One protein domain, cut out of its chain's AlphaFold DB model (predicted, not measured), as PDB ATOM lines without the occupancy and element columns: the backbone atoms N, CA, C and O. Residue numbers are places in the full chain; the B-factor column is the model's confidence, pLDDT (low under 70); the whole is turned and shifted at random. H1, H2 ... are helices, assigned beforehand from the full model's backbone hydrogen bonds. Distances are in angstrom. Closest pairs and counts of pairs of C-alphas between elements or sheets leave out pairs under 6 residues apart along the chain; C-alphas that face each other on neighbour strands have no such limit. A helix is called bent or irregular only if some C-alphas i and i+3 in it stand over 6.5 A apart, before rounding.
ATOM      1  N   HIS A  29     -51.389 -32.320  38.740       73.06
ATOM      2  CA  HIS A  29     -50.120 -31.593  38.680       73.06
ATOM      3  C   HIS A  29     -49.167 -32.172  37.622       73.06
ATOM      4  O   HIS A  29     -48.499 -31.419  36.912       73.06
ATOM      5  N   VAL A  30     -49.139 -33.500  37.466       74.44
ATOM      6  CA  VAL A  30     -48.352 -34.179  36.425       74.44
ATOM      7  C   VAL A  30     -48.888 -33.850  35.030       74.44
ATOM      8  O   VAL A  30     -48.105 -33.515  34.142       74.44
ATOM      9  N   LEU A  31     -50.211 -33.858  34.836       78.25
ATOM     10  CA  LEU A  31     -50.837 -33.477  33.563       78.25
ATOM     11  C   LEU A  31     -50.588 -32.003  33.218       78.25
ATOM     12  O   LEU A  31     -50.270 -31.677  32.075       78.25
ATOM     13  N   HIS A  32     -50.669 -31.112  34.207       74.75
ATOM     14  CA  HIS A  32     -50.404 -29.688  34.013       74.75
ATOM     15  C   HIS A  32     -48.919 -29.414  33.710       74.75
ATOM     16  O   HIS A  32     -48.596 -28.594  32.846       74.75
ATOM     17  N   ALA A  33     -48.002 -30.138  34.360       69.31
ATOM     18  CA  ALA A  33     -46.574 -30.091  34.050       69.31
ATOM     19  C   ALA A  33     -46.275 -30.634  32.642       69.31
ATOM     20  O   ALA A  33     -45.490 -30.035  31.908       69.31
ATOM     21  N   ALA A  34     -46.944 -31.716  32.233       71.25
ATOM     22  CA  ALA A  34     -46.809 -32.286  30.897       71.25
ATOM     23  C   ALA A  34     -47.342 -31.345  29.802       71.25
ATOM     24  O   ALA A  34     -46.702 -31.192  28.765       71.25
ATOM     25  N   SER A  35     -48.452 -30.639  30.043       76.38
ATOM     26  CA  SER A  35     -48.997 -29.668  29.082       76.38
ATOM     27  C   SER A  35     -48.009 -28.541  28.772       76.38
ATOM     28  O   SER A  35     -47.829 -28.176  27.615       76.38
ATOM     29  N   ARG A  36     -47.290 -28.038  29.786       75.44
ATOM     30  CA  ARG A  36     -46.275 -26.985  29.599       75.44
ATOM     31  C   ARG A  36     -45.056 -27.437  28.807       75.44
ATOM     32  O   ARG A  36     -44.389 -26.615  28.188       75.44
ATOM     33  N   VAL A  37     -44.747 -28.727  28.857       72.06
ATOM     34  CA  VAL A  37     -43.678 -29.322  28.057       72.06
ATOM     35  C   VAL A  37     -44.067 -29.381  26.580       72.06
ATOM     36  O   VAL A  37     -43.209 -29.178  25.726       72.06
ATOM     37  N   LEU A  38     -45.339 -29.657  26.287       69.00
ATOM     38  CA  LEU A  38     -45.854 -29.753  24.920       69.00
ATOM     39  C   LEU A  38     -46.014 -28.381  24.251       69.00
ATOM     40  O   LEU A  38     -45.875 -28.289  23.037       69.00
ATOM     41  N   ASP A  39     -46.253 -27.325  25.035       77.38
ATOM     42  CA  ASP A  39     -46.381 -25.945  24.542       77.38
ATOM     43  C   ASP A  39     -45.040 -25.272  24.197       77.38
ATOM     44  O   ASP A  39     -45.019 -24.130  23.729       77.38
ATOM     45  N   GLN A  40     -43.901 -25.931  24.427       65.94
ATOM     46  CA  GLN A  40     -42.621 -25.342  24.046       65.94
ATOM     47  C   GLN A  40     -42.457 -25.324  22.518       65.94
ATOM     48  O   GLN A  40     -42.763 -26.319  21.856       65.94
ATOM     49  N   PRO A  41     -41.962 -24.210  21.936       50.38
ATOM     50  CA  PRO A  41     -41.706 -24.140  20.505       50.38
ATOM     51  C   PRO A  41     -40.750 -25.266  20.093       50.38
ATOM     52  O   PRO A  41     -39.821 -25.579  20.847       50.38
ATOM     53  N   PRO A  42     -40.958 -25.879  18.912       54.44
ATOM     54  CA  PRO A  42     -40.126 -26.982  18.466       54.44
ATOM     55  C   PRO A  42     -38.664 -26.517  18.441       54.44
ATOM     56  O   PRO A  42     -38.374 -25.466  17.860       54.44
ATOM     57  N   PRO A  43     -37.746 -27.250  19.095       57.88
ATOM     58  CA  PRO A  43     -36.353 -26.842  19.168       57.88
ATOM     59  C   PRO A  43     -35.759 -26.713  17.754       57.88
ATOM     60  O   PRO A  43     -36.193 -27.423  16.841       57.88
ATOM     61  N   PRO A  44     -34.775 -25.815  17.557       60.31
ATOM     62  CA  PRO A  44     -34.218 -25.518  16.240       60.31
ATOM     63  C   PRO A  44     -33.684 -26.785  15.574       60.31
ATOM     64  O   PRO A  44     -33.060 -27.633  16.221       60.31
ATOM     65  N   SER A  45     -33.941 -26.932  14.272       67.62
ATOM     66  CA  SER A  45     -33.538 -28.139  13.562       67.62
ATOM     67  C   SER A  45     -32.018 -28.196  13.412       67.62
ATOM     68  O   SER A  45     -31.335 -27.174  13.322       67.62
ATOM     69  N   LEU A  46     -31.470 -29.410  13.311       63.06
ATOM     70  CA  LEU A  46     -30.042 -29.612  13.044       63.06
ATOM     71  C   LEU A  46     -29.602 -28.878  11.766       63.06
ATOM     72  O   LEU A  46     -28.481 -28.391  11.677       63.06
ATOM     73  N   ARG A  47     -30.504 -28.773  10.782       67.12
ATOM     74  CA  ARG A  47     -30.263 -28.081   9.515       67.12
ATOM     75  C   ARG A  47     -30.143 -26.569   9.709       67.12
ATOM     76  O   ARG A  47     -29.283 -25.965   9.077       67.12
ATOM     77  N   ASP A  48     -30.934 -25.992  10.611       66.00
ATOM     78  CA  ASP A  48     -30.882 -24.566  10.952       66.00
ATOM     79  C   ASP A  48     -29.614 -24.236  11.742       66.00
ATOM     80  O   ASP A  48     -28.939 -23.252  11.444       66.00
ATOM     81  N   VAL A  49     -29.225 -25.104  12.682       65.62
ATOM     82  CA  VAL A  49     -27.982 -24.945  13.454       65.62
ATOM     83  C   VAL A  49     -26.751 -25.100  12.559       65.62
ATOM     84  O   VAL A  49     -25.844 -24.275  12.615       65.62
ATOM     85  N   LEU A  50     -26.713 -26.119  11.693       66.12
ATOM     86  CA  LEU A  50     -25.612 -26.316  10.742       66.12
ATOM     87  C   LEU A  50     -25.558 -25.204   9.686       66.12
ATOM     88  O   LEU A  50     -24.469 -24.837   9.249       66.12
ATOM     89  N   GLY A  51     -26.714 -24.665   9.288       67.81
ATOM     90  CA  GLY A  51     -26.818 -23.501   8.410       67.81
ATOM     91  C   GLY A  51     -26.249 -22.239   9.059       67.81
ATOM     92  O   GLY A  51     -25.411 -21.577   8.452       67.81
ATOM     93  N   ALA A  52     -26.634 -21.959  10.309       63.84
ATOM     94  CA  ALA A  52     -26.092 -20.851  11.094       63.84
ATOM     95  C   ALA A  52     -24.578 -21.002  11.317       63.84
ATOM     96  O   ALA A  52     -23.824 -20.068  11.080       63.84
ATOM     97  N   TYR A  53     -24.115 -22.207  11.660       64.12
ATOM     98  CA  TYR A  53     -22.697 -22.508  11.862       64.12
ATOM     99  C   TYR A  53     -21.862 -22.319  10.584       64.12
ATOM    100  O   TYR A  53     -20.799 -21.703  10.617       64.12
ATOM    101  N   LYS A  54     -22.361 -22.780   9.424       66.44
ATOM    102  CA  LYS A  54     -21.708 -22.542   8.123       66.44
ATOM    103  C   LYS A  54     -21.656 -21.063   7.748       66.44
ATOM    104  O   LYS A  54     -20.700 -20.651   7.099       66.44
ATOM    105  N   ALA A  55     -22.685 -20.297   8.105       65.69
ATOM    106  CA  ALA A  55     -22.755 -18.870   7.815       65.69
ATOM    107  C   ALA A  55     -21.852 -18.033   8.741       65.69
ATOM    108  O   ALA A  55     -21.347 -17.002   8.305       65.69
ATOM    109  N   SER A  56     -21.629 -18.472   9.986       65.44
ATOM    110  CA  SER A  56     -20.851 -17.738  10.996       65.44
ATOM    111  C   SER A  56     -19.330 -17.936  10.918       65.44
ATOM    112  O   SER A  56     -18.605 -17.112  11.459       65.44
ATOM    113  N   GLY A  57     -18.828 -18.963  10.223       62.75
ATOM    114  CA  GLY A  57     -17.421 -19.059   9.791       62.75
ATOM    115  C   GLY A  57     -16.356 -19.334  10.866       62.75
ATOM    116  O   GLY A  57     -15.215 -19.607  10.504       62.75
ATOM    117  N   ASP A  58     -16.709 -19.321  12.151       60.53
ATOM    118  CA  ASP A  58     -15.807 -19.627  13.266       60.53
ATOM    119  C   ASP A  58     -15.942 -21.108  13.654       60.53
ATOM    120  O   ASP A  58     -17.032 -21.594  13.954       60.53
ATOM    121  N   GLY A  59     -14.849 -21.865  13.582       62.47
ATOM    122  CA  GLY A  59     -14.808 -23.327  13.723       62.47
ATOM    123  C   GLY A  59     -15.020 -23.854  15.147       62.47
ATOM    124  O   GLY A  59     -14.225 -24.660  15.627       62.47
ATOM    125  N   ASP A  60     -16.083 -23.428  15.823       74.25
ATOM    126  CA  ASP A  60     -16.341 -23.711  17.231       74.25
ATOM    127  C   ASP A  60     -16.956 -25.112  17.459       74.25
ATOM    128  O   ASP A  60     -18.140 -25.307  17.751       74.25
ATOM    129  N   ARG A  61     -16.114 -26.140  17.298       78.44
ATOM    130  CA  ARG A  61     -16.433 -27.567  17.508       78.44
ATOM    131  C   ARG A  61     -17.096 -27.837  18.860       78.44
ATOM    132  O   ARG A  61     -17.967 -28.703  18.951       78.44
ATOM    133  N   GLU A  62     -16.678 -27.120  19.897       68.31
ATOM    134  CA  GLU A  62     -17.204 -27.278  21.254       68.31
ATOM    135  C   GLU A  62     -18.668 -26.831  21.343       68.31
ATOM    136  O   GLU A  62     -19.461 -27.479  22.026       68.31
ATOM    137  N   VAL A  63     -19.073 -25.817  20.568       76.94
ATOM    138  CA  VAL A  63     -20.479 -25.401  20.456       76.94
ATOM    139  C   VAL A  63     -21.300 -26.474  19.750       76.94
ATOM    140  O   VAL A  63     -22.363 -26.847  20.242       76.94
ATOM    141  N   LEU A  64     -20.805 -27.044  18.646       74.12
ATOM    142  CA  LEU A  64     -21.499 -28.143  17.963       74.12
ATOM    143  C   LEU A  64     -21.678 -29.354  18.890       74.12
ATOM    144  O   LEU A  64     -22.748 -29.961  18.933       74.12
ATOM    145  N   LEU A  65     -20.646 -29.684  19.667       73.81
ATOM    146  CA  LEU A  65     -20.677 -30.783  20.627       73.81
ATOM    147  C   LEU A  65     -21.621 -30.488  21.803       73.81
ATOM    148  O   LEU A  65     -22.339 -31.385  22.245       73.81
ATOM    149  N   ALA A  66     -21.674 -29.239  22.273       71.00
ATOM    150  CA  ALA A  66     -22.626 -28.789  23.283       71.00
ATOM    151  C   ALA A  66     -24.074 -28.851  22.771       71.00
ATOM    152  O   ALA A  66     -24.940 -29.353  23.485       71.00
ATOM    153  N   VAL A  67     -24.337 -28.431  21.528       78.50
ATOM    154  CA  VAL A  67     -25.668 -28.521  20.906       78.50
ATOM    155  C   VAL A  67     -26.080 -29.976  20.691       78.50
ATOM    156  O   VAL A  67     -27.211 -30.338  21.006       78.50
ATOM    157  N   LEU A  68     -25.168 -30.837  20.225       80.75
ATOM    158  CA  LEU A  68     -25.424 -32.274  20.100       80.75
ATOM    159  C   LEU A  68     -25.756 -32.900  21.461       80.75
ATOM    160  O   LEU A  68     -26.761 -33.594  21.572       80.75
ATOM    161  N   LYS A  69     -24.977 -32.605  22.510       73.12
ATOM    162  CA  LYS A  69     -25.250 -33.081  23.877       73.12
ATOM    163  C   LYS A  69     -26.584 -32.570  24.414       73.12
ATOM    164  O   LYS A  69     -27.348 -33.353  24.975       73.12
ATOM    165  N   ALA A  70     -26.872 -31.282  24.231       75.69
ATOM    166  CA  ALA A  70     -28.145 -30.690  24.624       75.69
ATOM    167  C   ALA A  70     -29.313 -31.382  23.904       75.69
ATOM    168  O   ALA A  70     -30.311 -31.723  24.535       75.69
ATOM    169  N   LYS A  71     -29.156 -31.680  22.609       83.88
ATOM    170  CA  LYS A  71     -30.166 -32.384  21.818       83.88
ATOM    171  C   LYS A  71     -30.363 -33.832  22.269       83.88
ATOM    172  O   LYS A  71     -31.501 -34.240  22.467       83.88
ATOM    173  N   THR A  72     -29.290 -34.589  22.499       83.12
ATOM    174  CA  THR A  72     -29.396 -35.954  23.044       83.12
ATOM    175  C   THR A  72     -30.059 -35.954  24.424       83.12
ATOM    176  O   THR A  72     -30.880 -36.822  24.711       83.12
ATOM    177  N   SER A  73     -29.757 -34.965  25.274       70.75
ATOM    178  CA  SER A  73     -30.426 -34.800  26.571       70.75
ATOM    179  C   SER A  73     -31.927 -34.542  26.421       70.75
ATOM    180  O   SER A  73     -32.716 -35.032  27.228       70.75
ATOM    181  N   GLU A  74     -32.327 -33.786  25.402       79.94
ATOM    182  CA  GLU A  74     -33.734 -33.530  25.100       79.94
ATOM    183  C   GLU A  74     -34.447 -34.793  24.599       79.94
ATOM    184  O   GLU A  74     -35.525 -35.124  25.091       79.94
ATOM    185  N   ASP A  75     -33.830 -35.554  23.695       84.38
ATOM    186  CA  ASP A  75     -34.409 -36.808  23.197       84.38
ATOM    187  C   ASP A  75     -34.567 -37.839  24.337       84.38
ATOM    188  O   ASP A  75     -35.597 -38.510  24.437       84.38
ATOM    189  N   ASN A  76     -33.615 -37.891  25.279       80.81
ATOM    190  CA  ASN A  76     -33.731 -38.703  26.496       80.81
ATOM    191  C   ASN A  76     -34.915 -38.273  27.378       80.81
ATOM    192  O   ASN A  76     -35.635 -39.119  27.912       80.81
ATOM    193  N   ARG A  77     -35.145 -36.963  27.526       84.94
ATOM    194  CA  ARG A  77     -36.287 -36.422  28.276       84.94
ATOM    195  C   ARG A  77     -37.614 -36.809  27.618       84.94
ATOM    196  O   ARG A  77     -38.545 -37.197  28.320       84.94
ATOM    197  N   GLN A  78     -37.698 -36.748  26.287       81.75
ATOM    198  CA  GLN A  78     -38.885 -37.172  25.536       81.75
ATOM    199  C   GLN A  78     -39.152 -38.674  25.677       81.75
ATOM    200  O   GLN A  78     -40.294 -39.066  25.913       81.75
ATOM    201  N   ALA A  79     -38.110 -39.509  25.610       83.81
ATOM    202  CA  ALA A  79     -38.233 -40.945  25.850       83.81
ATOM    203  C   ALA A  79     -38.769 -41.236  27.261       83.81
ATOM    204  O   ALA A  79     -39.719 -42.001  27.409       83.81
ATOM    205  N   ALA A  80     -38.240 -40.556  28.285       77.75
ATOM    206  CA  ALA A  80     -38.717 -40.693  29.661       77.75
ATOM    207  C   ALA A  80     -40.200 -40.309  29.809       77.75
ATOM    208  O   ALA A  80     -40.955 -40.989  30.505       77.75
ATOM    209  N   ILE A  81     -40.641 -39.251  29.123       87.19
ATOM    210  CA  ILE A  81     -42.051 -38.842  29.095       87.19
ATOM    211  C   ILE A  81     -42.925 -39.903  28.415       87.19
ATOM    212  O   ILE A  81     -43.994 -40.228  28.926       87.19
ATOM    213  N   ALA A  82     -42.489 -40.473  27.290       87.81
ATOM    214  CA  ALA A  82     -43.226 -41.541  26.616       87.81
ATOM    215  C   ALA A  82     -43.373 -42.780  27.515       87.81
ATOM    216  O   ALA A  82     -44.476 -43.310  27.657       87.81
ATOM    217  N   THR A  83     -42.294 -43.182  28.193       88.19
ATOM    218  CA  THR A  83     -42.321 -44.267  29.183       88.19
ATOM    219  C   THR A  83     -43.267 -43.950  30.343       88.19
ATOM    220  O   THR A  83     -44.004 -44.826  30.795       88.19
ATOM    221  N   LEU A  84     -43.312 -42.694  30.802       88.50
ATOM    222  CA  LEU A  84     -44.265 -42.265  31.826       88.50
ATOM    223  C   LEU A  84     -45.713 -42.436  31.343       88.50
ATOM    224  O   LEU A  84     -46.521 -43.026  32.060       88.50
ATOM    225  N   TYR A  85     -46.041 -41.984  30.129       88.88
ATOM    226  CA  TYR A  85     -47.375 -42.171  29.548       88.88
ATOM    227  C   TYR A  85     -47.755 -43.647  29.435       88.88
ATOM    228  O   TYR A  85     -48.873 -44.024  29.786       88.88
ATOM    229  N   GLU A  86     -46.825 -44.487  28.986       86.81
ATOM    230  CA  GLU A  86     -47.037 -45.928  28.895       86.81
ATOM    231  C   GLU A  86     -47.303 -46.543  30.274       86.81
ATOM    232  O   GLU A  86     -48.266 -47.295  30.428       86.81
ATOM    233  N   SER A  87     -46.533 -46.159  31.298       84.00
ATOM    234  CA  SER A  87     -46.742 -46.624  32.674       84.00
ATOM    235  C   SER A  87     -48.109 -46.207  33.231       84.00
ATOM    236  O   SER A  87     -48.813 -47.014  33.835       84.00
ATOM    237  N   MET A  88     -48.538 -44.973  32.956       84.88
ATOM    238  CA  MET A  88     -49.828 -44.455  33.403       84.88
ATOM    239  C   MET A  88     -50.982 -45.216  32.742       84.88
ATOM    240  O   MET A  88     -51.933 -45.618  33.413       84.88
ATOM    241  N   LEU A  89     -50.884 -45.473  31.436       87.00
ATOM    242  CA  LEU A  89     -51.860 -46.289  30.714       87.00
ATOM    243  C   LEU A  89     -51.842 -47.749  31.174       87.00
ATOM    244  O   LEU A  89     -52.894 -48.383  31.223       87.00
ATOM    245  N   HIS A  90     -50.674 -48.290  31.524       85.19
ATOM    246  CA  HIS A  90     -50.539 -49.645  32.051       85.19
ATOM    247  C   HIS A  90     -51.281 -49.803  33.383       85.19
ATOM    248  O   HIS A  90     -52.061 -50.742  33.533       85.19
ATOM    249  N   ILE A  91     -51.121 -48.847  34.305       79.38
ATOM    250  CA  ILE A  91     -51.835 -48.828  35.591       79.38
ATOM    251  C   ILE A  91     -53.348 -48.697  35.371       79.38
ATOM    252  O   ILE A  91     -54.122 -49.411  35.999       79.38
ATOM    253  N   GLN A  92     -53.789 -47.850  34.437       80.88
ATOM    254  CA  GLN A  92     -55.216 -47.723  34.108       80.88
ATOM    255  C   GLN A  92     -55.807 -48.994  33.481       80.88
ATOM    256  O   GLN A  92     -56.992 -49.275  33.650       80.88
ATOM    257  N   ARG A  93     -54.997 -49.753  32.732       81.06
ATOM    258  CA  ARG A  93     -55.407 -51.020  32.110       81.06
ATOM    259  C   ARG A  93     -55.308 -52.213  33.050       81.06
ATOM    260  O   ARG A  93     -55.875 -53.251  32.713       81.06
ATOM    261  N   MET A  94     -54.622 -52.103  34.192       73.88
ATOM    262  CA  MET A  94     -54.658 -53.157  35.199       73.88
ATOM    263  C   MET A  94     -56.105 -53.292  35.685       73.88
ATOM    264  O   MET A  94     -56.650 -52.343  36.256       73.88
TER     265      MET A  94
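AT A GLANCE: This is residues 29 to 94 of the 193 residues of an uncharacterized protein of Mycena chlorophos (UniProt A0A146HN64). One long helix, H3, makes the length of a thin rod, and the chain before it, H1, an unnamed stretch and H2, runs along one side of H3 at a small distance. The arrangement is loose: H2 folds back beside the first part of H3 through a tight link, H1 lies farther along the rod, and no helix touches another. The printed part has 66 residues with three named helices, H1, H2 and H3 in chain order, no named strand, and the class all helix. The whole is extended, with a radius of gyration of the C-alphas of 16.9 A and spans of 56 by 19 by 17 A.

HOW THE PARTS SIT: H3, residues 61 to 93, is the longest helix and touches no helix. H2, residues 46 to 56, and H3 are near each other: 10 pairs of their C-alphas are within 10 A, and the closest pair is 8.4 A apart. Along H2 the x of the C-alphas goes from -30.042 at Leu 46 to -20.851 at Ser 56, while along H3 it goes from -16.433 at Arg 61 to -55.407 at Arg 93. H1, residues 29 to 38, is only just apart from H3, with their closest C-alphas 8.3 A apart. H1 and H2 are apart. In H1, H2 and H3 every O i to N i+4 pair is within hydrogen-bond range.

IN THESE COORDINATES: H3 has 33 residues, Arg 61 to Arg 93, and measures 47.8 A from its first C-alpha at (-16.433, -27.567, 17.508) to its last at (-55.407, -51.020, 32.110). H2 has 11 residues, Leu 46 to Ser 56, and measures 15.2 A. H1 has 10 residues, His 29 to Leu 38, and measures 14.5 A, with C-alpha 29 at (-50.120, -31.593, 38.680). None of these helices is bent or irregular.

THE WHOLE: The two C-alphas farthest apart are those of Gly 57 and Met 94, at 56.5 A, while those of His 29 and Met 94, the first and last printed residues, are 22.3 A apart. Residues 54 to 60, of which 54 to 56 belong to H2, stand free, as do residues 86 to 94, of which 86 to 93 belong to H3. Without them the body has 50 residues and spans 39 by 18 by 13 A. The link from H1 to H2, 7 residues, is short, and the link from H2 to H3, 4 residues, is tight. The printed part has no cut. The mean pLDDT of the printed part is 74.2, and 23 residues are under 70: residues 33, 38, 40 to 59 and 62.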